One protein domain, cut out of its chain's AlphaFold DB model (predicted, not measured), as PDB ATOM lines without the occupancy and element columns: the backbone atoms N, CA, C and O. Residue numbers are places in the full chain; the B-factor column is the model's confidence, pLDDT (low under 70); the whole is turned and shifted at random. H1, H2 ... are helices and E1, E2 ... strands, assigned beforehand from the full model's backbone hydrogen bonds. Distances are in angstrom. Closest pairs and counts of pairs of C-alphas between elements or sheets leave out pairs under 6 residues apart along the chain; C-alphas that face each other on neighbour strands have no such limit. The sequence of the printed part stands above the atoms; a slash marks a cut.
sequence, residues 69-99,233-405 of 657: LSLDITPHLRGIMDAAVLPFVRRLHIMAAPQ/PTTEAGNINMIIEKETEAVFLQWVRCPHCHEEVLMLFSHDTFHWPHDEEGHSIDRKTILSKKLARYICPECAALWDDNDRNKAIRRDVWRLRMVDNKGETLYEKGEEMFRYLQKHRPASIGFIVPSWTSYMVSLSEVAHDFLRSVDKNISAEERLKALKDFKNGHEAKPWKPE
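AT A GLANCE: This is residues 69 to 99 and 233 to 405 of the 657 residues of the protein "Related to terminase large subunit of phage lambda" of Desulfotalea psychrophila (strain LSv54 / DSM 12343) (UniProt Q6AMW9). A strongly twisted sheet of five strands, E1, E6, E2, E5 and the short E3, makes one end of this domain, with H1 and H5 on one face and H2 on the other. The helical hairpin H6 and H7, with H3 packed along H6, makes the other end; H4 and the short E4 lie between, and H7 folds back to graze the sheet. The printed part has 204 residues, under half of them in named elements, in the order H1 E1 H2 E2 E3 H3 E4 H4 E5 H5 E6 H6 H7; the class is mixed, helices and strands. The sheet is branched, with parallel and antiparallel pairs; the whole is compact, with a radius of gyration of the C-alphas of 17.6 A and spans of 57 by 39 by 34 A.

HOW THE PARTS SIT: First comes H1, residues 77 to 84, at a height of 7.8 A over the sheet. Look next at E1, residues 91 to 96, and H2, residues 239 to 246, on the opposite face from H1; their closest C-alphas, Met 95 and Ile 240, are 6.3 A apart. E2, residues 250 to 257, and E3, residues 264 to 266, form an antiparallel hairpin, with N 256 and O 265 within hydrogen-bond range at 2.9 A. H3, residues 287 to 293, is not on the sheet, and E4, residues 297 to 299, pairs with no named strand. H4, residues 309 to 316, is on the sheet; the closest C-alphas of H4 and E2 are those of Ala 315 and Arg 257, 5.0 A. E5, residues 319 to 323, is antiparallel to E2, with N 255 and O 320 at 2.9 A. H5, residues 340 to 347, is on the same face as H1. E6, residues 351 to 356, is parallel to E1, with N 93 and O 352 at 2.8 A, and to E2 on its other side, with N 252 and O 353 at 2.8 A. H6, residues 366 to 376, touches H3 at Ser 367 and Leu 291, C-alphas 4.9 A apart, at a shallow tilt of 14 degrees, opposite ways. H7, residues 383 to 398, forms a helical hairpin with H6; the closest C-alphas, Ser 376 and Arg 386, are 4.4 A apart. In H1 to H7 every O i to N i+4 pair is within hydrogen-bond range.

IN THESE COORDINATES: Find C-alpha 77 at (145.231, 189.919, 152.804), where H1 begins. From C-alpha 250 at (152.869, 199.822, 141.123), E2 runs 22.4 A. E6 spans 16.9 A, and H7 spans 21.0 A to C-alpha 398 at (156.808, 201.124, 160.044).

THE WHOLE: The C-alphas farthest apart, Pro 87 and Glu 281, are 59.1 A apart. Residues 100 to 232 are not printed; C-alphas 99 and 233 are 13.3 A apart across the cut. The links E3 to H3 and E5 to H5 are long. The model's pLDDT is under 70 at residues 404 to 405.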
ATOM      1  N   LEU A  69     140.928 180.064 157.719       92.50
ATOM      2  CA  LEU A  69     141.536 181.381 157.557       92.50
ATOM      3  C   LEU A  69     140.455 182.467 157.531       92.50
ATOM      4  O   LEU A  69     139.705 182.568 156.566       92.50
ATOM      5  N   SER A  70     140.398 183.299 158.569       91.44
ATOM      6  CA  SER A  70     139.464 184.423 158.614       91.44
ATOM      7  C   SER A  70     140.112 185.701 158.090       91.44
ATOM      8  O   SER A  70     141.069 186.223 158.671       91.44
ATOM      9  N   LEU A  71     139.533 186.243 157.019       91.69
ATOM     10  CA  LEU A  71     139.876 187.569 156.507       91.69
ATOM     11  C   LEU A  71     139.265 188.697 157.354       91.69
ATOM     12  O   LEU A  71     139.563 189.852 157.107       91.69
ATOM     13  N   ASP A  72     138.474 188.395 158.387       88.81
ATOM     14  CA  ASP A  72     138.033 189.413 159.355       88.81
ATOM     15  C   ASP A  72     139.081 189.672 160.450       88.81
ATOM     16  O   ASP A  72     138.968 190.652 161.187       88.81
ATOM     17  N   ILE A  73     140.073 188.780 160.570       87.94
ATOM     18  CA  ILE A  73     141.251 188.901 161.453       87.94
ATOM     19  C   ILE A  73     142.484 189.349 160.650       87.94
ATOM     20  O   ILE A  73     143.423 189.920 161.190       87.94
ATOM     21  N   THR A  74     142.503 189.083 159.345       90.00
ATOM     22  CA  THR A  74     143.602 189.466 158.443       90.00
ATOM     23  C   THR A  74     143.060 190.154 157.181       90.00
ATOM     24  O   THR A  74     143.242 189.649 156.072       90.00
ATOM     25  N   PRO A  75     142.328 191.276 157.335       92.38
ATOM     26  CA  PRO A  75     141.596 191.913 156.234       92.38
ATOM     27  C   PRO A  75     142.500 192.394 155.105       92.38
ATOM     28  O   PRO A  75     142.165 192.196 153.936       92.38
ATOM     29  N   HIS A  76     143.701 192.866 155.450       92.12
ATOM     30  CA  HIS A  76     144.715 193.330 154.505       92.12
ATOM     31  C   HIS A  76     145.083 192.283 153.447       92.12
ATOM     32  O   HIS A  76     145.462 192.634 152.332       92.12
ATOM     33  N   LEU A  77     144.924 190.989 153.748       94.81
ATOM     34  CA  LEU A  77     145.231 189.919 152.804       94.81
ATOM     35  C   LEU A  77     144.238 189.829 151.641       94.81
ATOM     36  O   LEU A  77     144.611 189.333 150.579       94.81
ATOM     37  N   ARG A  78     142.990 190.285 151.816       95.06
ATOM     38  CA  ARG A  78     141.908 190.131 150.828       95.06
ATOM     39  C   ARG A  78     142.292 190.738 149.480       95.06
ATOM     40  O   ARG A  78     142.301 190.034 148.473       95.06
ATOM     41  N   GLY A  79     142.642 192.025 149.486       95.50
ATOM     42  CA  GLY A  79     143.037 192.744 148.276       95.50
ATOM     43  C   GLY A  79     144.295 192.151 147.644       95.50
ATOM     44  O   GLY A  79     144.320 191.915 146.437       95.50
ATOM     45  N   ILE A  80     145.298 191.828 148.467       97.62
ATOM     46  CA  ILE A  80     146.582 191.305 147.986       97.62
ATOM     47  C   ILE A  80     146.410 189.947 147.289       97.62
ATOM     48  O   ILE A  80     146.939 189.746 146.196       97.62
ATOM     49  N   MET A  81     145.652 189.014 147.884       96.94
ATOM     50  CA  MET A  81     145.437 187.684 147.302       96.94
ATOM     51  C   MET A  81     144.754 187.753 145.936       96.94
ATOM     52  O   MET A  81     145.178 187.083 144.992       96.94
ATOM     53  N   ASP A  82     143.696 188.555 145.833       97.62
ATOM     54  CA  ASP A  82     142.891 188.647 144.619       97.62
ATOM     55  C   ASP A  82     143.643 189.390 143.506       97.62
ATOM     56  O   ASP A  82     143.596 188.968 142.348       97.62
ATOM     57  N   ALA A  83     144.414 190.429 143.849       98.12
ATOM     58  CA  ALA A  83     145.298 191.115 142.908       98.12
ATOM     59  C   ALA A  83     146.398 190.181 142.373       98.12
ATOM     60  O   ALA A  83     146.654 190.138 141.167       98.12
ATOM     61  N   ALA A  84     147.004 189.368 143.243       97.56
ATOM     62  CA  ALA A  84     148.108 188.480 142.883       97.56
ATOM     63  C   ALA A  84     147.735 187.427 141.828       97.56
ATOM     64  O   ALA A  84     148.588 187.000 141.045       97.56
ATOM     65  N   VAL A  85     146.470 186.999 141.761       96.06
ATOM     66  CA  VAL A  85     146.018 185.977 140.799       96.06
ATOM     67  C   VAL A  85     145.527 186.547 139.470       96.06
ATOM     68  O   VAL A  85     145.247 185.771 138.557       96.06
ATOM     69  N   LEU A  86     145.488 187.875 139.307       96.88
ATOM     70  CA  LEU A  86     145.023 188.500 138.067       96.88
ATOM     71  C   LEU A  86     145.839 188.037 136.847       96.88
ATOM     72  O   LEU A  86     147.050 187.819 136.961       96.88
ATOM     73  N   PRO A  87     145.222 187.896 135.659       95.00
ATOM     74  CA  PRO A  87     145.886 187.301 134.503       95.00
ATOM     75  C   PRO A  87     147.052 188.093 133.927       95.00
ATOM     76  O   PRO A  87     147.677 187.555 133.034       95.00
ATOM     77  N   PHE A  88     147.333 189.320 134.370       96.25
ATOM     78  CA  PHE A  88     148.456 190.153 133.904       96.25
ATOM     79  C   PHE A  88     149.554 190.337 134.962       96.25
ATOM     80  O   PHE A  88     150.709 190.525 134.606       96.25
ATOM     81  N   VAL A  89     149.234 190.182 136.251       97.69
ATOM     82  CA  VAL A  89     150.211 190.303 137.343       97.69
ATOM     83  C   VAL A  89     151.133 189.087 137.346       97.69
ATOM     84  O   VAL A  89     150.670 187.962 137.524       97.69
ATOM     85  N   ARG A  90     152.435 189.277 137.169       97.19
ATOM     86  CA  ARG A  90     153.470 188.233 137.218       97.19
ATOM     87  C   ARG A  90     154.193 188.188 138.549       97.19
ATOM     88  O   ARG A  90     154.516 187.098 139.012       97.19
ATOM     89  N   ARG A  91     154.464 189.347 139.143       98.00
ATOM     90  CA  ARG A  91     155.285 189.463 140.349       98.00
ATOM     91  C   ARG A  91     154.531 190.199 141.445       98.00
ATOM     92  O   ARG A  91     153.919 191.233 141.190       98.00
ATOM     93  N   LEU A  92     154.577 189.640 142.647       98.50
ATOM     94  CA  LEU A  92     154.043 190.226 143.867       98.50
ATOM     95  C   LEU A  92     155.197 190.462 144.840       98.50
ATOM     96  O   LEU A  92     155.849 189.505 145.263       98.50
ATOM     97  N   HIS A  93     155.417 191.714 145.216       98.56
ATOM     98  CA  HIS A  93     156.444 192.121 146.167       98.56
ATOM     99  C   HIS A  93     155.785 192.607 147.464       98.56
ATOM    100  O   HIS A  93     154.830 193.380 147.436       98.56
ATOM    101  N   ILE A  94     156.245 192.126 148.616       98.00
ATOM    102  CA  ILE A  94     155.646 192.450 149.915       98.00
ATOM    103  C   ILE A  94     156.747 192.896 150.871       98.00
ATOM    104  O   ILE A  94     157.508 192.072 151.384       98.00
ATOM    105  N   MET A  95     156.789 194.197 151.144       97.56
ATOM    106  CA  MET A  95     157.610 194.774 152.200       97.56
ATOM    107  C   MET A  95     156.740 194.950 153.438       97.56
ATOM    108  O   MET A  95     155.813 195.753 153.456       97.56
ATOM    109  N   ALA A  96     156.972 194.143 154.464       96.19
ATOM    110  CA  ALA A  96     156.046 194.074 155.584       96.19
ATOM    111  C   ALA A  96     156.754 193.874 156.915       96.19
ATOM    112  O   ALA A  96     157.688 193.076 157.027       96.19
ATOM    113  N   ALA A  97     156.225 194.534 157.942       94.75
ATOM    114  CA  ALA A  97     156.613 194.317 159.323       94.75
ATOM    115  C   ALA A  97     156.520 192.819 159.695       94.75
ATOM    116  O   ALA A  97     155.686 192.080 159.142       94.75
ATOM    117  N   PRO A  98     157.348 192.319 160.629       88.94
ATOM    118  CA  PRO A  98     157.194 190.980 161.182       88.94
ATOM    119  C   PRO A  98     155.764 190.722 161.688       88.94
ATOM    120  O   PRO A  98     155.054 191.626 162.109       88.94
ATOM    121  N   GLN A  99     155.328 189.460 161.634       81.81
ATOM    122  CA  GLN A  99     154.014 189.022 162.146       81.81
ATOM    123  C   GLN A  99     152.770 189.669 161.487       81.81
ATOM    124  O   GLN A  99     151.671 189.653 162.033       81.81
ATOM    125  N   PRO A 233     161.992 195.035 155.751       94.25
ATOM    126  CA  PRO A 233     163.128 195.803 155.259       94.25
ATOM    127  C   PRO A 233     164.253 195.873 156.295       94.25
ATOM    128  O   PRO A 233     164.030 195.682 157.494       94.25
ATOM    129  N   THR A 234     165.464 196.155 155.820       90.50
ATOM    130  CA  THR A 234     166.659 196.323 156.657       90.50
ATOM    131  C   THR A 234     167.287 197.701 156.496       90.50
ATOM    132  O   THR A 234     167.291 198.474 157.449       90.50
ATOM    133  N   THR A 235     167.802 198.015 155.311       88.69
ATOM    134  CA  THR A 235     168.385 199.311 154.929       88.69
ATOM    135  C   THR A 235     167.887 199.707 153.540       88.69
ATOM    136  O   THR A 235     167.213 198.919 152.875       88.69
ATOM    137  N   GLU A 236     168.215 200.911 153.066       86.75
ATOM    138  CA  GLU A 236     167.836 201.334 151.707       86.75
ATOM    139  C   GLU A 236     168.443 200.442 150.611       86.75
ATOM    140  O   GLU A 236     167.805 200.214 149.585       86.75
ATOM    141  N   ALA A 237     169.620 199.865 150.867       85.56
ATOM    142  CA  ALA A 237     170.270 198.892 149.988       85.56
ATOM    143  C   ALA A 237     169.756 197.447 150.176       85.56
ATOM    144  O   ALA A 237     170.238 196.534 149.508       85.56
ATOM    145  N   GLY A 238     168.801 197.218 151.086       87.31
ATOM    146  CA  GLY A 238     168.188 195.911 151.306       87.31
ATOM    147  C   GLY A 238     167.447 195.406 150.066       87.31
ATOM    148  O   GLY A 238     166.823 196.182 149.338       87.31
ATOM    149  N   ASN A 239     167.487 194.091 149.835       92.19
ATOM    150  CA  ASN A 239     166.929 193.443 148.645       92.19
ATOM    151  C   ASN A 239     165.450 193.797 148.411       92.19
ATOM    152  O   ASN A 239     165.073 194.164 147.301       92.19
ATOM    153  N   ILE A 240     164.599 193.706 149.438       95.31
ATOM    154  CA  ILE A 240     163.166 193.991 149.319       95.31
ATOM    155  C   ILE A 240     162.912 195.465 149.021       95.31
ATOM    156  O   ILE A 240     162.037 195.766 148.213       95.31
ATOM    157  N   ASN A 241     163.691 196.371 149.621       94.50
ATOM    158  CA  ASN A 241     163.560 197.799 149.368       94.50
ATOM    159  C   ASN A 241     163.942 198.122 147.922       94.50
ATOM    160  O   ASN A 241     163.165 198.738 147.200       94.50
ATOM    161  N   MET A 242     165.084 197.609 147.457       92.88
ATOM    162  CA  MET A 242     165.525 197.766 146.071       92.88
ATOM    163  C   MET A 242     164.506 197.206 145.071       92.88
ATOM    164  O   MET A 242     164.213 197.849 144.068       92.88
ATOM    165  N   ILE A 243     163.900 196.054 145.359       95.69
ATOM    166  CA  ILE A 243     162.854 195.466 144.512       95.69
ATOM    167  C   ILE A 243     161.593 196.342 144.487       95.69
ATOM    168  O   ILE A 243     161.011 196.552 143.419       95.69
ATOM    169  N   ILE A 244     161.163 196.873 145.634       96.06
ATOM    170  CA  ILE A 244     160.015 197.785 145.713       96.06
ATOM    171  C   ILE A 244     160.283 199.070 144.926       96.06
ATOM    172  O   ILE A 244     159.429 199.479 144.145       96.06
ATOM    173  N   GLU A 245     161.460 199.672 145.085       94.00
ATOM    174  CA  GLU A 245     161.761 200.975 144.488       94.00
ATOM    175  C   GLU A 245     162.197 200.916 143.019       94.00
ATOM    176  O   GLU A 245     162.004 201.889 142.292       94.00
ATOM    177  N   LYS A 246     162.806 199.813 142.565       93.12
ATOM    178  CA  LYS A 246     163.406 199.721 141.218       93.12
ATOM    179  C   LYS A 246     162.721 198.728 140.282       93.12
ATOM    180  O   LYS A 246     162.747 198.935 139.076       93.12
ATOM    181  N   GLU A 247     162.090 197.679 140.809       94.56
ATOM    182  CA  GLU A 247     161.567 196.554 140.007       94.56
ATOM    183  C   GLU A 247     160.029 196.438 140.033       94.56
ATOM    184  O   GLU A 247     159.438 195.528 139.432       94.56
ATOM    185  N   THR A 248     159.351 197.328 140.761       97.88
ATOM    186  CA  THR A 248     157.898 197.283 140.963       97.88
ATOM    187  C   THR A 248     157.195 198.403 140.209       97.88
ATOM    188  O   THR A 248     157.430 199.572 140.484       97.88
ATOM    189  N   GLU A 249     156.279 198.057 139.304       97.75
ATOM    190  CA  GLU A 249     155.558 199.044 138.486       97.75
ATOM    191  C   GLU A 249     154.474 199.800 139.265       97.75
ATOM    192  O   GLU A 249     154.147 200.937 138.930       97.75
ATOM    193  N   ALA A 250     153.873 199.176 140.282       98.06
ATOM    194  CA  ALA A 250     152.869 199.822 141.123       98.06
ATOM    195  C   ALA A 250     152.932 199.325 142.566       98.06
ATOM    196  O   ALA A 250     152.772 198.133 142.829       98.06
ATOM    197  N   VAL A 251     153.119 200.244 143.510       98.44
ATOM    198  CA  VAL A 251     153.147 199.952 144.948       98.44
ATOM    199  C   VAL A 251     151.861 200.467 145.581       98.44
ATOM    200  O   VAL A 251     151.418 201.563 145.254       98.44
ATOM    201  N   PHE A 252     151.260 199.702 146.489       98.38
ATOM    202  CA  PHE A 252     150.012 200.061 147.157       98.38
ATOM    203  C   PHE A 252     150.196 200.173 148.673       98.38
ATOM    204  O   PHE A 252     150.892 199.369 149.299       98.38
ATOM    205  N   LEU A 253     149.531 201.169 149.259       97.69
ATOM    206  CA  LEU A 253     149.438 201.397 150.699       97.69
ATOM    207  C   LEU A 253     148.021 201.100 151.186       97.69
ATOM    208  O   LEU A 253     147.041 201.299 150.458       97.69
ATOM    209  N   GLN A 254     147.915 200.632 152.427       96.56
ATOM    210  CA  GLN A 254     146.631 200.304 153.027       96.56
ATOM    211  C   GLN A 254     145.994 201.545 153.655       96.56
ATOM    212  O   GLN A 254     146.509 202.092 154.628       96.56
ATOM    213  N   TRP A 255     144.839 201.944 153.131       97.06
ATOM    214  CA  TRP A 255     143.969 202.947 153.737       97.06
ATOM    215  C   TRP A 255     142.836 202.249 154.481       97.06
ATOM    216  O   TRP A 255     142.371 201.191 154.062       97.06
ATOM    217  N   VAL A 256     142.381 202.828 155.586       96.44
ATOM    218  CA  VAL A 256     141.341 202.254 156.453       96.44
ATOM    219  C   VAL A 256     140.225 203.259 156.667       96.44
ATOM    220  O   VAL A 256     140.456 204.456 156.549       96.44
ATOM    221  N   ARG A 257     139.014 202.817 157.008       97.12
ATOM    222  CA  ARG A 257     137.911 203.745 157.312       97.12
ATOM    223  C   ARG A 257     137.721 203.923 158.802       97.12
ATOM    224  O   ARG A 257     137.488 202.942 159.505       97.12
ATOM    225  N   CYS A 258     137.731 205.168 159.265       97.38
ATOM    226  CA  CYS A 258     137.465 205.477 160.663       97.38
ATOM    227  C   CYS A 258     136.112 204.881 161.113       97.38
ATOM    228  O   CYS A 258     135.090 205.069 160.441       97.38
ATOM    229  N   PRO A 259     136.043 204.182 162.260       97.25
ATOM    230  CA  PRO A 259     134.775 203.667 162.765       97.25
ATOM    231  C   PRO A 259     133.843 204.772 163.287       97.25
ATOM    232  O   PRO A 259     132.656 204.498 163.432       97.25
ATOM    233  N   HIS A 260     134.353 205.990 163.520       97.12
ATOM    234  CA  HIS A 260     133.592 207.129 164.046       97.12
ATOM    235  C   HIS A 260     133.136 208.101 162.948       97.12
ATOM    236  O   HIS A 260     131.941 208.334 162.825       97.12
ATOM    237  N   CYS A 261     134.055 208.638 162.132       97.19
ATOM    238  CA  CYS A 261     133.714 209.599 161.068       97.19
ATOM    239  C   CYS A 261     133.582 208.982 159.667       97.19
ATOM    240  O   CYS A 261     133.129 209.653 158.752       97.19
ATOM    241  N   HIS A 262     133.969 207.716 159.485       96.19
ATOM    242  CA  HIS A 262     133.923 206.984 158.207       96.19
ATOM    243  C   HIS A 262     134.836 207.489 157.086       96.19
ATOM    244  O   HIS A 262     134.901 206.832 156.043       96.19
ATOM    245  N   GLU A 263     135.610 208.543 157.333       96.50
ATOM    246  CA  GLU A 263     136.650 208.986 156.413       96.50
ATOM    247  C   GLU A 263     137.774 207.957 156.267       96.50
ATOM    248  O   GLU A 263     138.070 207.166 157.174       96.50
ATOM    249  N   GLU A 264     138.376 207.947 155.078       96.12
ATOM    250  CA  GLU A 264     139.499 207.072 154.747       96.12
ATOM    251  C   GLU A 264     140.809 207.694 155.222       96.12
ATOM    252  O   GLU A 264     141.204 208.755 154.752       96.12
ATOM    253  N   VAL A 265     141.505 206.981 156.100       95.06
ATOM    254  CA  VAL A 265     142.733 207.405 156.765       95.06
ATOM    255  C   VAL A 265     143.877 206.476 156.378       95.06
ATOM    256  O   VAL A 265     143.733 205.249 156.407       95.06
ATOM    257  N   LEU A 266     145.034 207.054 156.064       95.81
ATOM    258  CA  LEU A 266     146.296 206.327 156.031       95.81
ATOM    259  C   LEU A 266     146.900 206.337 157.435       95.81
ATOM    260  O   LEU A 266     147.266 207.390 157.952       95.81
ATOM    261  N   MET A 267     147.002 205.165 158.061       95.88
ATOM    262  CA  MET A 267     147.598 205.074 159.391       95.88
ATOM    263  C   MET A 267     149.112 205.277 159.317       95.88
ATOM    264  O   MET A 267     149.826 204.414 158.802       95.88
ATOM    265  N   LEU A 268     149.586 206.388 159.871       93.56
ATOM    266  CA  LEU A 268     151.000 206.725 160.022       93.56
ATOM    267  C   LEU A 268     151.369 206.789 161.503       93.56
ATOM    268  O   LEU A 268     150.506 207.029 162.341       93.56
ATOM    269  N   PHE A 269     152.643 206.575 161.820       93.25
ATOM    270  CA  PHE A 269     153.158 206.792 163.166       93.25
ATOM    271  C   PHE A 269     153.795 208.180 163.260       93.25
ATOM    272  O   PHE A 269     154.715 208.500 162.511       93.25
ATOM    273  N   SER A 270     153.291 208.997 164.179       89.25
ATOM    274  CA  SER A 270     153.783 210.335 164.521       89.25
ATOM    275  C   SER A 270     153.228 210.741 165.888       89.25
ATOM    276  O   SER A 270     152.234 210.155 166.336       89.25
ATOM    277  N   HIS A 271     153.818 211.765 166.510       79.25
ATOM    278  CA  HIS A 271     153.331 212.331 167.773       79.25
ATOM    279  C   HIS A 271     151.878 212.833 167.694       79.25
ATOM    280  O   HIS A 271     151.160 212.743 168.683       79.25
ATOM    281  N   ASP A 272     151.414 213.266 166.517       84.44
ATOM    282  CA  ASP A 272     150.046 213.776 166.326       84.44
ATOM    283  C   ASP A 272     149.009 212.662 166.114       84.44
ATOM    284  O   ASP A 272     147.808 212.858 166.283       84.44
ATOM    285  N   THR A 273     149.465 211.469 165.732       91.69
ATOM    286  CA  THR A 273     148.601 210.324 165.382       91.69
ATOM    287  C   THR A 273     148.614 209.203 166.415       91.69
ATOM    288  O   THR A 273     147.766 208.317 166.367       91.69
ATOM    289  N   PHE A 274     149.569 209.198 167.344       94.12
ATOM    290  CA  PHE A 274     149.660 208.209 168.414       94.12
ATOM    291  C   PHE A 274     149.684 208.915 169.763       94.12
ATOM    292  O   PHE A 274     150.519 209.772 170.016       94.12
ATOM    293  N   HIS A 275     148.783 208.497 170.645       93.88
ATOM    294  CA  HIS A 275     148.660 209.031 171.991       93.88
ATOM    295  C   HIS A 275     148.880 207.936 173.028       93.88
ATOM    296  O   HIS A 275     148.394 206.814 172.884       93.88
ATOM    297  N   TRP A 276     149.536 208.286 174.124       94.56
ATOM    298  CA  TRP A 276     149.600 207.494 175.345       94.56
ATOM    299  C   TRP A 276     149.569 208.440 176.553       94.56
ATOM    300  O   TRP A 276     149.853 209.630 176.406       94.56
ATOM    301  N   PRO A 277     149.193 207.950 177.746       91.81
ATOM    302  CA  PRO A 277     149.086 208.810 178.917       91.81
ATOM    303  C   PRO A 277     150.436 209.394 179.343       91.81
ATOM    304  O   PRO A 277     151.474 208.738 179.234       91.81
ATOM    305  N   HIS A 278     150.382 210.604 179.886       89.06
ATOM    306  CA  HIS A 278     151.499 211.284 180.534       89.06
ATOM    307  C   HIS A 278     151.158 211.484 182.018       89.06
ATOM    308  O   HIS A 278     149.982 211.428 182.391       89.06
ATOM    309  N   ASP A 279     152.172 211.628 182.866       85.38
ATOM    310  CA  ASP A 279     151.998 211.982 184.275       85.38
ATOM    311  C   ASP A 279     151.671 213.478 184.457       85.38
ATOM    312  O   ASP A 279     151.534 214.225 183.486       85.38
ATOM    313  N   GLU A 280     151.499 213.909 185.710       82.44
ATOM    314  CA  GLU A 280     151.142 215.295 186.056       82.44
ATOM    315  C   GLU A 280     152.210 216.319 185.627       82.44
ATOM    316  O   GLU A 280     151.888 217.487 185.420       82.44
ATOM    317  N   GLU A 281     153.457 215.880 185.443       75.19
ATOM    318  CA  GLU A 281     154.586 216.704 184.998       75.19
ATOM    319  C   GLU A 281     154.751 216.697 183.466       75.19
ATOM    320  O   GLU A 281     155.616 217.386 182.925       75.19
ATOM    321  N   GLY A 282     153.908 215.948 182.747       75.75
ATOM    322  CA  GLY A 282     153.943 215.839 181.292       75.75
ATOM    323  C   GLY A 282     154.959 214.824 180.762       75.75
ATOM    324  O   GLY A 282     155.188 214.773 179.552       75.75
ATOM    325  N   HIS A 283     155.552 213.984 181.615       75.19
ATOM    326  CA  HIS A 283     156.406 212.884 181.178       75.19
ATOM    327  C   HIS A 283     155.564 211.676 180.766       75.19
ATOM    328  O   HIS A 283     154.516 211.389 181.341       75.19
ATOM    329  N   SER A 284     156.016 210.927 179.755       80.38
ATOM    330  CA  SER A 284     155.363 209.662 179.403       80.38
ATOM    331  C   SER A 284     155.383 208.730 180.611       80.38
ATOM    332  O   SER A 284     156.450 208.475 181.171       80.38
ATOM    333  N   ILE A 285     154.236 208.134 180.946       88.69
ATOM    334  CA  ILE A 285     154.217 207.053 181.935       88.69
ATOM    335  C   ILE A 285     155.101 205.887 181.459       88.69
ATOM    336  O   ILE A 285     155.379 205.738 180.262       88.69
ATOM    337  N   ASP A 286     155.508 205.020 182.390       90.25
ATOM    338  CA  ASP A 286     156.370 203.874 182.088       90.25
ATOM    339  C   ASP A 286     155.829 203.018 180.924       90.25
ATOM    340  O   ASP A 286     154.684 202.546 180.928       90.25
ATOM    341  N   ARG A 287     156.691 202.755 179.934       92.00
ATOM    342  CA  ARG A 287     156.336 201.994 178.728       92.00
ATOM    343  C   ARG A 287     155.795 200.599 179.044       92.00
ATOM    344  O   ARG A 287     154.909 200.120 178.334       92.00
ATOM    345  N   LYS A 288     156.267 199.935 180.112       93.62
ATOM    346  CA  LYS A 288     155.767 198.598 180.498       93.62
ATOM    347  C   LYS A 288     154.322 198.690 180.988       93.62
ATOM    348  O   LYS A 288     153.505 197.810 180.703       93.62
ATOM    349  N   THR A 289     153.980 199.780 181.670       94.31
ATOM    350  CA  THR A 289     152.604 200.101 182.064       94.31
ATOM    351  C   THR A 289     151.719 200.364 180.843       94.31
ATOM    352  O   THR A 289     150.625 199.803 180.767       94.31
ATOM    353  N   ILE A 290     152.201 201.118 179.844       94.31
ATOM    354  CA  ILE A 290     151.471 201.351 178.580       94.31
ATOM    355  C   ILE A 290     151.144 200.024 177.890       94.31
ATOM    356  O   ILE A 290     149.990 199.786 177.523       94.31
ATOM    357  N   LEU A 291     152.137 199.138 177.766       96.06
ATOM    358  CA  LEU A 291     151.984 197.832 177.126       96.06
ATOM    359  C   LEU A 291     151.024 196.905 177.882       96.06
ATOM    360  O   LEU A 291     150.149 196.291 177.265       96.06
ATOM    361  N   SER A 292     151.191 196.787 179.201       95.88
ATOM    362  CA  SER A 292     150.415 195.853 180.032       95.88
ATOM    363  C   SER A 292     148.952 196.267 180.174       95.88
ATOM    364  O   SER A 292     148.071 195.412 180.105       95.88
ATOM    365  N   LYS A 293     148.681 197.569 180.317       95.75
ATOM    366  CA  LYS A 293     147.324 198.116 180.480       95.75
ATOM    367  C   LYS A 293     146.664 198.550 179.165       95.75
ATOM    368  O   LYS A 293     145.553 199.069 179.198       95.75
ATOM    369  N   LYS A 294     147.324 198.344 178.017       96.44
ATOM    370  CA  LYS A 294     146.832 198.711 176.674       96.44
ATOM    371  C   LYS A 294     146.385 200.179 176.576       96.44
ATOM    372  O   LYS A 294     145.262 200.488 176.170       96.44
ATOM    373  N   LEU A 295     147.261 201.096 176.990       96.38
ATOM    374  CA  LEU A 295     146.926 202.517 177.162       96.38
ATOM    375  C   LEU A 295     147.160 203.391 175.925       96.38
ATOM    376  O   LEU A 295     146.652 204.508 175.881       96.38
ATOM    377  N   ALA A 296     147.884 202.905 174.917       96.88
ATOM    378  CA  ALA A 296     148.081 203.676 173.694       96.88
ATOM    379  C   ALA A 296     146.802 203.731 172.846       96.88
ATOM    380  O   ALA A 296     145.993 202.797 172.837       96.88
ATOM    381  N   ARG A 297     146.635 204.832 172.121       97.56
ATOM    382  CA  ARG A 297     145.526 205.116 171.212       97.56
ATOM    383  C   ARG A 297     146.067 205.645 169.894       97.56
ATOM    384  O   ARG A 297     147.104 206.300 169.867       97.56
ATOM    385  N   TYR A 298     145.338 205.382 168.819       98.00
ATOM    386  CA  TYR A 298     145.566 206.027 167.533       98.00
ATOM    387  C   TYR A 298     144.599 207.205 167.396       98.00
ATOM    388  O   TYR A 298     143.394 207.023 167.547       98.00
ATOM    389  N   ILE A 299     145.109 208.404 167.145       97.38
ATOM    390  CA  ILE A 299     144.307 209.605 166.924       97.38
ATOM    391  C   ILE A 299     143.935 209.651 165.442       97.38
ATOM    392  O   ILE A 299     144.801 209.703 164.569       97.38
ATOM    393  N   CYS A 300     142.637 209.638 165.144       96.44
ATOM    394  CA  CYS A 300     142.167 209.853 163.781       96.44
ATOM    395  C   CYS A 300     142.496 211.285 163.322       96.44
ATOM    396  O   CYS A 300     142.015 212.219 163.961       96.44
ATOM    397  N   PRO A 301     143.212 211.484 162.200       93.69
ATOM    398  CA  PRO A 301     143.578 212.824 161.738       93.69
ATOM    399  C   PRO A 301     142.371 213.675 161.307       93.69
ATOM    400  O   PRO A 301     142.442 214.894 161.346       93.69
ATOM    401  N   GLU A 302     141.245 213.045 160.950       94.88
ATOM    402  CA  GLU A 302     140.054 213.742 160.439       94.88
ATOM    403  C   GLU A 302     139.084 214.196 161.539       94.88
ATOM    404  O   GLU A 302     138.426 215.223 161.417       94.88
ATOM    405  N   CYS A 303     138.943 213.413 162.615       96.19
ATOM    406  CA  CYS A 303     137.949 213.682 163.666       96.19
ATOM    407  C   CYS A 303     138.510 213.662 165.091       96.19
ATOM    408  O   CYS A 303     137.739 213.742 166.043       96.19
ATOM    409  N   ALA A 304     139.825 213.492 165.247       96.69
ATOM    410  CA  ALA A 304     140.529 213.379 166.524       96.69
ATOM    411  C   ALA A 304     140.046 212.245 167.455       96.69
ATOM    412  O   ALA A 304     140.467 212.164 168.609       96.69
ATOM    413  N   ALA A 305     139.190 211.332 166.977       97.06
ATOM    414  CA  ALA A 305     138.741 210.194 167.771       97.06
ATOM    415  C   ALA A 305     139.925 209.297 168.166       97.06
ATOM    416  O   ALA A 305     140.743 208.931 167.319       97.06
ATOM    417  N   LEU A 306     139.971 208.916 169.444       97.50
ATOM    418  CA  LEU A 306     140.989 208.039 170.019       97.50
ATOM    419  C   LEU A 306     140.605 206.574 169.823       97.50
ATOM    420  O   LEU A 306     139.763 206.048 170.546       97.50
ATOM    421  N   TRP A 307     141.241 205.898 168.871       98.00
ATOM    422  CA  TRP A 307     141.005 204.482 168.619       98.00
ATOM    423  C   TRP A 307     141.815 203.640 169.593       98.00
ATOM    424  O   TRP A 307     143.040 203.765 169.679       98.00
ATOM    425  N   ASP A 308     141.139 202.743 170.296       97.38
ATOM    426  CA  ASP A 308     141.794 201.601 170.918       97.38
ATOM    427  C   ASP A 308     142.075 200.496 169.877       97.38
ATOM    428  O   ASP A 308     141.825 200.644 168.675       97.38
ATOM    429  N   ASP A 309     142.609 199.357 170.327       96.56
ATOM    430  CA  ASP A 309     142.856 198.216 169.442       96.56
ATOM    431  C   ASP A 309     141.575 197.701 168.765       96.56
ATOM    432  O   ASP A 309     141.634 197.228 167.629       96.56
ATOM    433  N   ASN A 310     140.417 197.792 169.424       96.06
ATOM    434  CA  ASN A 310     139.138 197.333 168.892       96.06
ATOM    435  C   ASN A 310     138.602 198.276 167.806       96.06
ATOM    436  O   ASN A 310     138.152 197.809 166.759       96.06
ATOM    437  N   ASP A 311     138.686 199.587 168.008       97.25
ATOM    438  CA  ASP A 311     138.325 200.580 167.000       97.25
ATOM    439  C   ASP A 311     139.272 200.524 165.805       97.25
ATOM    440  O   ASP A 311     138.809 200.461 164.662       97.25
ATOM    441  N   ARG A 312     140.582 200.383 166.046       96.44
ATOM    442  CA  ARG A 312     141.550 200.098 164.981       96.44
ATOM    443  C   ARG A 312     141.162 198.839 164.213       96.44
ATOM    444  O   ARG A 312     141.149 198.860 162.986       96.44
ATOM    445  N   ASN A 313     140.798 197.758 164.905       95.69
ATOM    446  CA  ASN A 313     140.364 196.501 164.289       95.69
ATOM    447  C   ASN A 313     139.103 196.679 163.418       95.69
ATOM    448  O   ASN A 313     139.018 196.130 162.319       95.69
ATOM    449  N   LYS A 314     138.125 197.481 163.855       96.12
ATOM    450  CA  LYS A 314     136.968 197.848 163.016       96.12
ATOM    451  C   LYS A 314     137.401 198.641 161.780       96.12
ATOM    452  O   LYS A 314     136.835 198.412 160.709       96.12
ATOM    453  N   ALA A 315     138.384 199.532 161.922       96.31
ATOM    454  CA  ALA A 315     138.891 200.353 160.828       96.31
ATOM    455  C   ALA A 315     139.553 199.504 159.735       96.31
ATOM    456  O   ALA A 315     139.163 199.581 158.569       96.31
ATOM    457  N   ILE A 316     140.492 198.629 160.114       95.00
ATOM    458  CA  ILE A 316     141.245 197.784 159.169       95.00
ATOM    459  C   ILE A 316     140.372 196.736 158.466       95.00
ATOM    460  O   ILE A 316     140.742 196.267 157.400       95.00
ATOM    461  N   ARG A 317     139.197 196.371 159.005       94.62
ATOM    462  CA  ARG A 317     138.218 195.519 158.290       94.62
ATOM    463  C   ARG A 317     137.570 196.208 157.092       94.62
ATOM    464  O   ARG A 317     136.987 195.533 156.243       94.62
ATOM    465  N   ARG A 318     137.602 197.538 157.073       93.94
ATOM    466  CA  ARG A 318     137.065 198.400 156.019       93.94
ATOM    467  C   ARG A 318     138.226 199.040 155.264       93.94
ATOM    468  O   ARG A 318     138.261 200.259 155.101       93.94
ATOM    469  N   ASP A 319     139.197 198.219 154.882       93.81
ATOM    470  CA  ASP A 319     140.388 198.670 154.187       93.81
ATOM    471  C   ASP A 319     140.169 198.837 152.683       93.81
ATOM    472  O   ASP A 319     139.314 198.205 152.058       93.81
ATOM    473  N   VAL A 320     140.971 199.725 152.107       95.50
ATOM    474  CA  VAL A 320     141.064 199.982 150.677       95.50
ATOM    475  C   VAL A 320     142.542 200.134 150.341       95.50
ATOM    476  O   VAL A 320     143.253 200.927 150.953       95.50
ATOM    477  N   TRP A 321     143.013 199.385 149.350       97.75
ATOM    478  CA  TRP A 321     144.366 199.554 148.828       97.75
ATOM    479  C   TRP A 321     144.388 200.710 147.833       97.75
ATOM    480  O   TRP A 321     143.546 200.773 146.933       97.75
ATOM    481  N   ARG A 322     145.344 201.625 147.986       97.94
ATOM    482  CA  ARG A 322     145.517 202.774 147.087       97.94
ATOM    483  C   ARG A 322     146.952 202.888 146.613       97.94
ATOM    484  O   ARG A 322     147.868 202.498 147.333       97.94
ATOM    485  N   LEU A 323     147.124 203.392 145.395       98.38
ATOM    486  CA  LEU A 323     148.425 203.602 144.775       98.38
ATOM    487  C   LEU A 323     149.293 204.508 145.662       98.38
ATOM    488  O   LEU A 323     148.833 205.545 146.137       98.38
ATOM    489  N   ARG A 324     150.545 204.104 145.879       97.62
ATOM    490  CA  ARG A 324     151.576 204.906 146.534       97.62
ATOM    491  C   ARG A 324     152.021 205.999 145.572       97.62
ATOM    492  O   ARG A 324     152.545 205.697 144.502       97.62
ATOM    493  N   MET A 325     151.853 207.247 145.984       95.38
ATOM    494  CA  MET A 325     152.404 208.397 145.278       95.38
ATOM    495  C   MET A 325     153.820 208.666 145.791       95.38
ATOM    496  O   MET A 325     154.093 208.473 146.977       95.38
ATOM    497  N   VAL A 326     154.721 209.079 144.903       92.31
ATOM    498  CA  VAL A 326     156.097 209.446 145.255       92.31
ATOM    499  C   VAL A 326     156.466 210.786 144.632       92.31
ATOM    500  O   VAL A 326     155.932 211.139 143.580       92.31
ATOM    501  N   ASP A 327     157.346 211.532 145.291       88.69
ATOM    502  CA  ASP A 327     157.892 212.782 144.770       88.69
ATOM    503  C   ASP A 327     159.068 212.535 143.800       88.69
ATOM    504  O   ASP A 327     159.445 211.397 143.503       88.69
ATOM    505  N   ASN A 328     159.690 213.614 143.314       81.69
ATOM    506  CA  ASN A 328     160.831 213.534 142.393       81.69
ATOM    507  C   ASN A 328     162.085 212.887 143.013       81.69
ATOM    508  O   ASN A 328     163.003 212.518 142.280       81.69
ATOM    509  N   LYS A 329     162.150 212.768 144.343       77.62
ATOM    510  CA  LYS A 329     163.240 212.122 145.083       77.62
ATOM    511  C   LYS A 329     162.921 210.661 145.424       77.62
ATOM    512  O   LYS A 329     163.773 209.971 145.979       77.62
ATOM    513  N   GLY A 330     161.730 210.176 145.068       79.62
ATOM    514  CA  GLY A 330     161.258 208.835 145.409       79.62
ATOM    515  C   GLY A 330     160.706 208.723 146.833       79.62
ATOM    516  O   GLY A 330     160.478 207.614 147.314       79.62
ATOM    517  N   GLU A 331     160.475 209.840 147.525       83.12
ATOM    518  CA  GLU A 331     159.866 209.841 148.851       83.12
ATOM    519  C   GLU A 331     158.353 209.675 148.747       83.12
ATOM    520  O   GLU A 331     157.709 210.190 147.837       83.12
ATOM    521  N   THR A 332     157.760 208.928 149.680       87.38
ATOM    522  CA  THR A 332     156.315 208.676 149.664       87.38
ATOM    523  C   THR A 332     155.539 209.951 149.982       87.38
ATOM    524  O   THR A 332     155.650 210.489 151.081       87.38
ATOM    525  N   LEU A 333     154.679 210.364 149.053       88.50
ATOM    526  CA  LEU A 333     153.665 211.383 149.282       88.50
ATOM    527  C   LEU A 333     152.459 210.721 149.954       88.50
ATOM    528  O   LEU A 333     151.839 209.813 149.391       88.50
ATOM    529  N   TYR A 334     152.117 211.164 151.164       87.62
ATOM    530  CA  TYR A 334     151.015 210.615 151.968       87.62
ATOM    531  C   TYR A 334     149.634 211.125 151.529       87.62
ATOM    532  O   TYR A 334     148.759 211.411 152.342       87.62
ATOM    533  N   GLU A 335     149.439 211.217 150.219       90.81
ATOM    534  CA  GLU A 335     148.213 211.671 149.581       90.81
ATOM    535  C   GLU A 335     147.385 210.494 149.062       90.81
ATOM    536  O   GLU A 335     147.854 209.366 148.876       90.81
ATOM    537  N   LYS A 336     146.104 210.761 148.811       93.12
ATOM    538  CA  LYS A 336     145.138 209.738 148.423       93.12
ATOM    539  C   LYS A 336     145.285 209.351 146.950       93.12
ATOM    540  O   LYS A 336     144.647 209.934 146.078       93.12
ATOM    541  N   GLY A 337     146.076 208.313 146.684       96.06
ATOM    542  CA  GLY A 337     146.223 207.731 145.348       96.06
ATOM    543  C   GLY A 337     144.973 207.007 144.821       96.06
ATOM    544  O   GLY A 337     143.971 206.807 145.525       96.06
ATOM    545  N   GLU A 338     145.038 206.575 143.558       97.31
ATOM    546  CA  GLU A 338     143.973 205.811 142.896       97.31
ATOM    547  C   GLU A 338     143.704 204.471 143.613       97.31
ATOM    548  O   GLU A 338     144.614 203.847 144.151       97.31
ATOM    549  N   GLU A 339     142.445 204.018 143.639       97.88
ATOM    550  CA  GLU A 339     142.083 202.714 144.215       97.88
ATOM    551  C   GLU A 339     142.700 201.565 143.400       97.88
ATOM    552  O   GLU A 339     142.711 201.596 142.168       97.88
ATOM    553  N   MET A 340     143.213 200.552 144.100       98.25
ATOM    554  CA  MET A 340     144.017 199.476 143.529       98.25
ATOM    555  C   MET A 340     143.329 198.753 142.371       98.25
ATOM    556  O   MET A 340     143.909 198.668 141.292       98.25
ATOM    557  N   PHE A 341     142.119 198.215 142.540       97.81
ATOM    558  CA  PHE A 341     141.490 197.435 141.469       97.81
ATOM    559  C   PHE A 341     141.130 198.286 140.251       97.81
ATOM    560  O   PHE A 341     141.233 197.787 139.127       97.81
ATOM    561  N   ARG A 342     140.780 199.563 140.440       98.00
ATOM    562  CA  ARG A 342     140.620 200.515 139.332       98.00
ATOM    563  C   ARG A 342     141.933 200.708 138.567       98.00
ATOM    564  O   ARG A 342     141.951 200.527 137.348       98.00
ATOM    565  N   TYR A 343     143.029 200.971 139.279       98.31
ATOM    566  CA  TYR A 343     144.356 201.125 138.679       98.31
ATOM    567  C   TYR A 343     144.787 199.858 137.926       98.31
ATOM    568  O   TYR A 343     145.191 199.923 136.764       98.31
ATOM    569  N   LEU A 344     144.643 198.683 138.549       98.19
ATOM    570  CA  LEU A 344     145.039 197.398 137.965       98.19
ATOM    571  C   LEU A 344     144.263 197.078 136.683       98.19
ATOM    572  O   LEU A 344     144.848 196.561 135.735       98.19
ATOM    573  N   GLN A 345     142.966 197.391 136.619       96.69
ATOM    574  CA  GLN A 345     142.168 197.178 135.407       96.69
ATOM    575  C   GLN A 345     142.600 198.089 134.255       96.69
ATOM    576  O   GLN A 345     142.618 197.648 133.106       96.69
ATOM    577  N   LYS A 346     142.964 199.337 134.569       97.94
ATOM    578  CA  LYS A 346     143.365 200.352 133.593       97.94
ATOM    579  C   LYS A 346     144.786 200.140 133.068       97.94
ATOM    580  O   LYS A 346     144.996 200.176 131.862       97.94
ATOM    581  N   HIS A 347     145.747 199.913 133.963       97.88
ATOM    582  CA  HIS A 347     147.178 199.907 133.640       97.88
ATOM    583  C   HIS A 347     147.773 198.505 133.479       97.88
ATOM    584  O   HIS A 347     148.787 198.350 132.810       97.88
ATOM    585  N   ARG A 348     147.126 197.479 134.050       97.94
ATOM    586  CA  ARG A 348     147.518 196.063 133.942       97.94
ATOM    587  C   ARG A 348     149.014 195.785 134.208       97.94
ATOM    588  O   ARG A 348     149.624 195.068 133.414       97.94
ATOM    589  N   PRO A 349     149.598 196.293 135.313       98.00
ATOM    590  CA  PRO A 349     151.014 196.092 135.612       98.00
ATOM    591  C   PRO A 349     151.356 194.604 135.794       98.00
ATOM    592  O   PRO A 349     150.598 193.833 136.394       98.00
ATOM    593  N   ALA A 350     152.521 194.207 135.295       97.38
ATOM    594  CA  ALA A 350     153.121 192.902 135.493       97.38
ATOM    595  C   ALA A 350     153.759 192.746 136.886       97.38
ATOM    596  O   ALA A 350     153.792 191.619 137.391       97.38
ATOM    597  N   SER A 351     154.231 193.814 137.540       98.19
ATOM    598  CA  SER A 351     154.757 193.749 138.916       98.19
ATOM    599  C   SER A 351     154.034 194.703 139.867       98.19
ATOM    600  O   SER A 351     153.880 195.892 139.598       98.19
ATOM    601  N   ILE A 352     153.576 194.173 141.005       98.75
ATOM    602  CA  ILE A 352     152.861 194.947 142.028       98.75
ATOM    603  C   ILE A 352     153.483 194.751 143.409       98.75
ATOM    604  O   ILE A 352     153.947 193.658 143.740       98.75
ATOM    605  N   GLY A 353     153.470 195.809 144.215       98.44
ATOM    606  CA  GLY A 353     154.083 195.866 145.536       98.44
ATOM    607  C   GLY A 353     153.105 196.289 146.620       98.44
ATOM    608  O   GLY A 353     152.172 197.044 146.362       98.44
ATOM    609  N   PHE A 354     153.341 195.838 147.847       98.38
ATOM    610  CA  PHE A 354     152.558 196.222 149.019       98.38
ATOM    611  C   PHE A 354     153.481 196.536 150.190       98.38
ATOM    612  O   PHE A 354     154.397 195.759 150.473       98.38
ATOM    613  N   ILE A 355     153.206 197.647 150.881       97.06
ATOM    614  CA  ILE A 355     153.881 198.012 152.132       97.06
ATOM    615  C   ILE A 355     152.901 197.817 153.287       97.06
ATOM    616  O   ILE A 355     151.813 198.395 153.284       97.06
ATOM    617  N   VAL A 356     153.270 196.980 154.260       96.31
ATOM    618  CA  VAL A 356     152.386 196.584 155.369       96.31
ATOM    619  C   VAL A 356     153.049 196.884 156.718       96.31
ATOM    620  O   VAL A 356     153.860 196.077 157.186       96.31
ATOM    621  N   PRO A 357     152.718 198.013 157.366       96.00
ATOM    622  CA  PRO A 357     153.199 198.304 158.710       96.00
ATOM    623  C   PRO A 357     152.523 197.400 159.753       96.00
ATOM    624  O   PRO A 357     151.477 196.797 159.512       96.00
ATOM    625  N   SER A 358     153.097 197.296 160.947       95.69
ATOM    626  CA  SER A 358     152.609 196.370 161.976       95.69
ATOM    627  C   SER A 358     151.252 196.776 162.554       95.69
ATOM    628  O   SER A 358     150.460 195.914 162.930       95.69
ATOM    629  N   TRP A 359     150.964 198.081 162.644       94.38
ATOM    630  CA  TRP A 359     149.742 198.609 163.265       94.38
ATOM    631  C   TRP A 359     148.471 198.312 162.469       94.38
ATOM    632  O   TRP A 359     147.371 198.569 162.956       94.38
ATOM    633  N   THR A 360     148.577 197.703 161.288       91.12
ATOM    634  CA  THR A 360     147.420 197.174 160.556       91.12
ATOM    635  C   THR A 360     147.139 195.695 160.855       91.12
ATOM    636  O   THR A 360     146.128 195.158 160.408       91.12
ATOM    637  N   SER A 361     147.979 195.031 161.660       89.50
ATOM    638  CA  SER A 361     147.814 193.627 162.057       89.50
ATOM    639  C   SER A 361     147.083 193.477 163.389       89.50
ATOM    640  O   SER A 361     147.535 194.007 164.403       89.50
ATOM    641  N   TYR A 362     146.036 192.649 163.437       89.06
ATOM    642  CA  TYR A 362     145.348 192.251 164.680       89.06
ATOM    643  C   TYR A 362     146.288 191.686 165.754       89.06
ATOM    644  O   TYR A 362     145.946 191.689 166.933       89.06
ATOM    645  N   MET A 363     147.439 191.151 165.339       85.44
ATOM    646  CA  MET A 363     148.398 190.499 166.230       85.44
ATOM    647  C   MET A 363     149.295 191.490 166.974       85.44
ATOM    648  O   MET A 363     149.917 191.095 167.951       85.44
ATOM    649  N   VAL A 364     149.348 192.750 166.532       92.00
ATOM    650  CA  VAL A 364     150.199 193.789 167.116       92.00
ATOM    651  C   VAL A 364     149.302 194.868 167.702       92.00
ATOM    652  O   VAL A 364     148.485 195.462 166.993       92.00
ATOM    653  N   SER A 365     149.423 195.096 169.009       95.12
ATOM    654  CA  SER A 365     148.628 196.126 169.690       95.12
ATOM    655  C   SER A 365     149.211 197.521 169.481       95.12
ATOM    656  O   SER A 365     150.429 197.675 169.437       95.12
ATOM    657  N   LEU A 366     148.372 198.560 169.456       96.88
ATOM    658  CA  LEU A 366     148.838 199.954 169.398       96.88
ATOM    659  C   LEU A 366     149.796 200.290 170.555       96.88
ATOM    660  O   LEU A 366     150.724 201.076 170.397       96.88
ATOM    661  N   SER A 367     149.605 199.651 171.714       97.19
ATOM    662  CA  SER A 367     150.468 199.835 172.891       97.19
ATOM    663  C   SER A 367     151.824 199.147 172.787       97.19
ATOM    664  O   SER A 367     152.755 199.567 173.462       97.19
ATOM    665  N   GLU A 368     151.954 198.119 171.951       96.75
ATOM    666  CA  GLU A 368     153.243 197.498 171.620       96.75
ATOM    667  C   GLU A 368     154.059 198.413 170.713       96.75
ATOM    668  O   GLU A 368     155.211 198.693 171.021       96.75
ATOM    669  N   VAL A 369     153.415 198.997 169.696       96.81
ATOM    670  CA  VAL A 369     154.032 200.017 168.835       96.81
ATOM    671  C   VAL A 369     154.542 201.193 169.679       96.81
ATOM    672  O   VAL A 369     155.709 201.561 169.583       96.81
ATOM    673  N   ALA A 370     153.700 201.751 170.557       96.12
ATOM    674  CA  ALA A 370     154.110 202.844 171.440       96.12
ATOM    675  C   ALA A 370     155.232 202.431 172.409       96.12
ATOM    676  O   ALA A 370     156.178 203.184 172.614       96.12
ATOM    677  N   HIS A 371     155.162 201.228 172.986       96.25
ATOM    678  CA  HIS A 371     156.190 200.709 173.890       96.25
ATOM    679  C   HIS A 371     157.565 200.601 173.219       96.25
ATOM    680  O   HIS A 371     158.568 201.012 173.811       96.25
ATOM    681  N   ASP A 372     157.615 200.060 172.003       95.44
ATOM    682  CA  ASP A 372     158.864 199.862 171.271       95.44
ATOM    683  C   ASP A 372     159.429 201.195 170.764       95.44
ATOM    684  O   ASP A 372     160.640 201.415 170.848       95.44
ATOM    685  N   PHE A 373     158.566 202.142 170.376       94.94
ATOM    686  CA  PHE A 373     158.988 203.515 170.099       94.94
ATOM    687  C   PHE A 373     159.568 204.203 171.339       94.94
ATOM    688  O   PHE A 373     160.663 204.757 171.278       94.94
ATOM    689  N   LEU A 374     158.885 204.136 172.486       93.06
ATOM    690  CA  LEU A 374     159.341 204.781 173.722       93.06
ATOM    691  C   LEU A 374     160.695 204.243 174.196       93.06
ATOM    692  O   LEU A 374     161.484 204.990 174.765       93.06
ATOM    693  N   ARG A 375     161.009 202.973 173.909       93.50
ATOM    694  CA  ARG A 375     162.351 202.423 174.140       93.50
ATOM    695  C   ARG A 375     163.418 203.128 173.295       93.50
ATOM    696  O   ARG A 375     164.527 203.323 173.778       93.50
ATOM    697  N   SER A 376     163.101 203.511 172.060       89.12
ATOM    698  CA  SER A 376     164.049 204.186 171.162       89.12
ATOM    699  C   SER A 376     164.419 205.607 171.597       89.12
ATOM    700  O   SER A 376     165.495 206.091 171.256       89.12
ATOM    701  N   VAL A 377     163.577 206.251 172.411       85.00
ATOM    702  CA  VAL A 377     163.795 207.609 172.942       85.00
ATOM    703  C   VAL A 377     164.132 207.626 174.440       85.00
ATOM    704  O   VAL A 377     164.252 208.696 175.037       85.00
ATOM    705  N   ASP A 378     164.317 206.455 175.059       85.12
ATOM    706  CA  ASP A 378     164.605 206.317 176.489       85.12
ATOM    707  C   ASP A 378     166.018 206.829 176.820       85.12
ATOM    708  O   ASP A 378     167.040 206.258 176.425       85.12
ATOM    709  N   LYS A 379     166.095 207.938 177.559       84.25
ATOM    710  CA  LYS A 379     167.373 208.560 177.932       84.25
ATOM    711  C   LYS A 379     168.169 207.734 178.951       84.25
ATOM    712  O   LYS A 379     169.356 207.996 179.112       84.25
ATOM    713  N   ASN A 380     167.554 206.736 179.592       86.56
ATOM    714  CA  ASN A 380     168.204 205.896 180.603       86.56
ATOM    715  C   ASN A 380     169.017 204.733 180.015       86.56
ATOM    716  O   ASN A 380     169.782 204.104 180.742       86.56
ATOM    717  N   ILE A 381     168.847 204.424 178.726       84.56
ATOM    718  CA  ILE A 381     169.646 203.406 178.026       84.56
ATOM    719  C   ILE A 381     170.755 204.066 177.196       84.56
ATOM    720  O   ILE A 381     170.748 205.285 176.986       84.56
ATOM    721  N   SER A 382     171.732 203.287 176.727       78.50
ATOM    722  CA  SER A 382     172.852 203.853 175.966       78.50
ATOM    723  C   SER A 382     172.392 204.438 174.621       78.50
ATOM    724  O   SER A 382     171.350 204.067 174.075       78.50
ATOM    725  N   ALA A 383     173.171 205.366 174.054       73.44
ATOM    726  CA  ALA A 383     172.876 205.925 172.732       73.44
ATOM    727  C   ALA A 383     172.857 204.846 171.632       73.44
ATOM    728  O   ALA A 383     172.009 204.891 170.744       73.44
ATOM    729  N   GLU A 384     173.741 203.851 171.734       74.75
ATOM    730  CA  GLU A 384     173.791 202.701 170.827       74.75
ATOM    731  C   GLU A 384     172.520 201.842 170.934       74.75
ATOM    732  O   GLU A 384     171.930 201.454 169.924       74.75
ATOM    733  N   GLU A 385     172.040 201.592 172.155       82.69
ATOM    734  CA  GLU A 385     170.807 200.834 172.374       82.69
ATOM    735  C   GLU A 385     169.564 201.586 171.893       82.69
ATOM    736  O   GLU A 385     168.670 200.959 171.316       82.69
ATOM    737  N   ARG A 386     169.510 202.913 172.076       83.19
ATOM    738  CA  ARG A 386     168.452 203.763 171.504       83.19
ATOM    739  C   ARG A 386     168.433 203.684 169.983       83.19
ATOM    740  O   ARG A 386     167.374 203.458 169.404       83.19
ATOM    741  N   LEU A 387     169.597 203.816 169.346       81.19
ATOM    742  CA  LEU A 387     169.737 203.740 167.892       81.19
ATOM    743  C   LEU A 387     169.262 202.385 167.362       81.19
ATOM    744  O   LEU A 387     168.472 202.318 166.421       81.19
ATOM    745  N   LYS A 388     169.685 201.297 168.013       87.19
ATOM    746  CA  LYS A 388     169.231 199.944 167.684       87.19
ATOM    747  C   LYS A 388     167.718 199.796 167.849       87.19
ATOM    748  O   LYS A 388     167.070 199.258 166.960       87.19
ATOM    749  N   ALA A 389     167.150 200.296 168.946       91.44
ATOM    750  CA  ALA A 389     165.708 200.262 169.170       91.44
ATOM    751  C   ALA A 389     164.939 201.086 168.122       91.44
ATOM    752  O   ALA A 389     163.884 200.650 167.670       91.44
ATOM    753  N   LEU A 390     165.474 202.230 167.683       91.12
ATOM    754  CA  LEU A 390     164.877 203.030 166.612       91.12
ATOM    755  C   LEU A 390     164.920 202.289 165.270       91.12
ATOM    756  O   LEU A 390     163.929 202.265 164.542       91.12
ATOM    757  N   LYS A 391     166.042 201.629 164.966       90.88
ATOM    758  CA  LYS A 391     166.202 200.786 163.775       90.88
ATOM    759  C   LYS A 391     165.230 199.612 163.768       90.88
ATOM    760  O   LYS A 391     164.547 199.383 162.767       90.88
ATOM    761  N   ASP A 392     165.116 198.917 164.897       93.56
ATOM    762  CA  ASP A 392     164.150 197.838 165.093       93.56
ATOM    763  C   ASP A 392     162.708 198.360 164.962       93.56
ATOM    764  O   ASP A 392     161.878 197.701 164.341       93.56
ATOM    765  N   PHE A 393     162.418 199.571 165.449       95.25
ATOM    766  CA  PHE A 393     161.107 200.204 165.308       95.25
ATOM    767  C   PHE A 393     160.766 200.545 163.847       95.25
ATOM    768  O   PHE A 393     159.696 200.178 163.356       95.25
ATOM    769  N   LYS A 394     161.675 201.195 163.109       93.38
ATOM    770  CA  LYS A 394     161.458 201.562 161.697       93.38
ATOM    771  C   LYS A 394     161.247 200.331 160.811       93.38
ATOM    772  O   LYS A 394     160.255 200.254 160.079       93.38
ATOM    773  N   ASN A 395     162.121 199.338 160.940       94.19
ATOM    774  CA  ASN A 395     162.047 198.107 160.154       94.19
ATOM    775  C   ASN A 395     160.881 197.204 160.601       94.19
ATOM    776  O   ASN A 395     160.187 196.604 159.775       94.19
ATOM    777  N   GLY A 396     160.670 197.095 161.916       94.06
ATOM    778  CA  GLY A 396     159.757 196.147 162.552       94.06
ATOM    779  C   GLY A 396     158.314 196.627 162.703       94.06
ATOM    780  O   GLY A 396     157.412 195.794 162.710       94.06
ATOM    781  N   HIS A 397     158.073 197.938 162.769       96.12
ATOM    782  CA  HIS A 397     156.728 198.510 162.863       96.12
ATOM    783  C   HIS A 397     156.346 199.321 161.630       96.12
ATOM    784  O   HIS A 397     155.306 199.039 161.035       96.12
ATOM    785  N   GLU A 398     157.170 200.280 161.196       94.94
ATOM    786  CA  GLU A 398     156.808 201.124 160.044       94.94
ATOM    787  C   GLU A 398     156.921 200.400 158.697       94.94
ATOM    788  O   GLU A 398     156.366 200.873 157.706       94.94
ATOM    789  N   ALA A 399     157.630 199.264 158.653       95.38
ATOM    790  CA  ALA A 399     158.023 198.592 157.415       95.38
ATOM    791  C   ALA A 399     158.747 199.546 156.448       95.38
ATOM    792  O   ALA A 399     158.551 199.479 155.234       95.38
ATOM    793  N   LYS A 400     159.595 200.426 156.994       92.62
ATOM    794  CA  LYS A 400     160.466 201.322 156.228       92.62
ATOM    795  C   LYS A 400     161.917 200.877 156.358       92.62
ATOM    796  O   LYS A 400     162.294 200.471 157.455       92.62
ATOM    797  N   PRO A 401     162.723 200.975 155.287       91.25
ATOM    798  CA  PRO A 401     164.155 200.742 155.386       91.25
ATOM    799  C   PRO A 401     164.790 201.722 156.370       91.25
ATOM    800  O   PRO A 401     164.444 202.907 156.401       91.25
ATOM    801  N   TRP A 402     165.749 201.232 157.148       85.81
ATOM    802  CA  TRP A 402     166.590 202.100 157.950       85.81
ATOM    803  C   TRP A 402     167.419 203.013 157.049       85.81
ATOM    804  O   TRP A 402     168.191 202.534 156.211       85.81
ATOM    805  N   LYS A 403     167.272 204.320 157.264       79.81
ATOM    806  CA  LYS A 403     168.177 205.334 156.743       79.81
ATOM    807  C   LYS A 403     169.099 205.717 157.894       79.81
ATOM    808  O   LYS A 403     168.574 206.176 158.910       79.81
ATOM    809  N   PRO A 404     170.420 205.503 157.804       58.94
ATOM    810  CA  PRO A 404     171.305 206.132 158.766       58.94
ATOM    811  C   PRO A 404     171.035 207.636 158.682       58.94
ATOM    812  O   PRO A 404     171.052 208.201 157.589       58.94
ATOM    813  N   GLU A 405     170.712 208.269 159.810       47.25
ATOM    814  CA  GLU A 405     170.718 209.726 159.889       47.25
ATOM    815  C   GLU A 405     172.167 210.164 159.693       47.25
ATOM    816  O   GLU A 405     172.967 210.252 160.621       47.25
TER     817      GLU A 405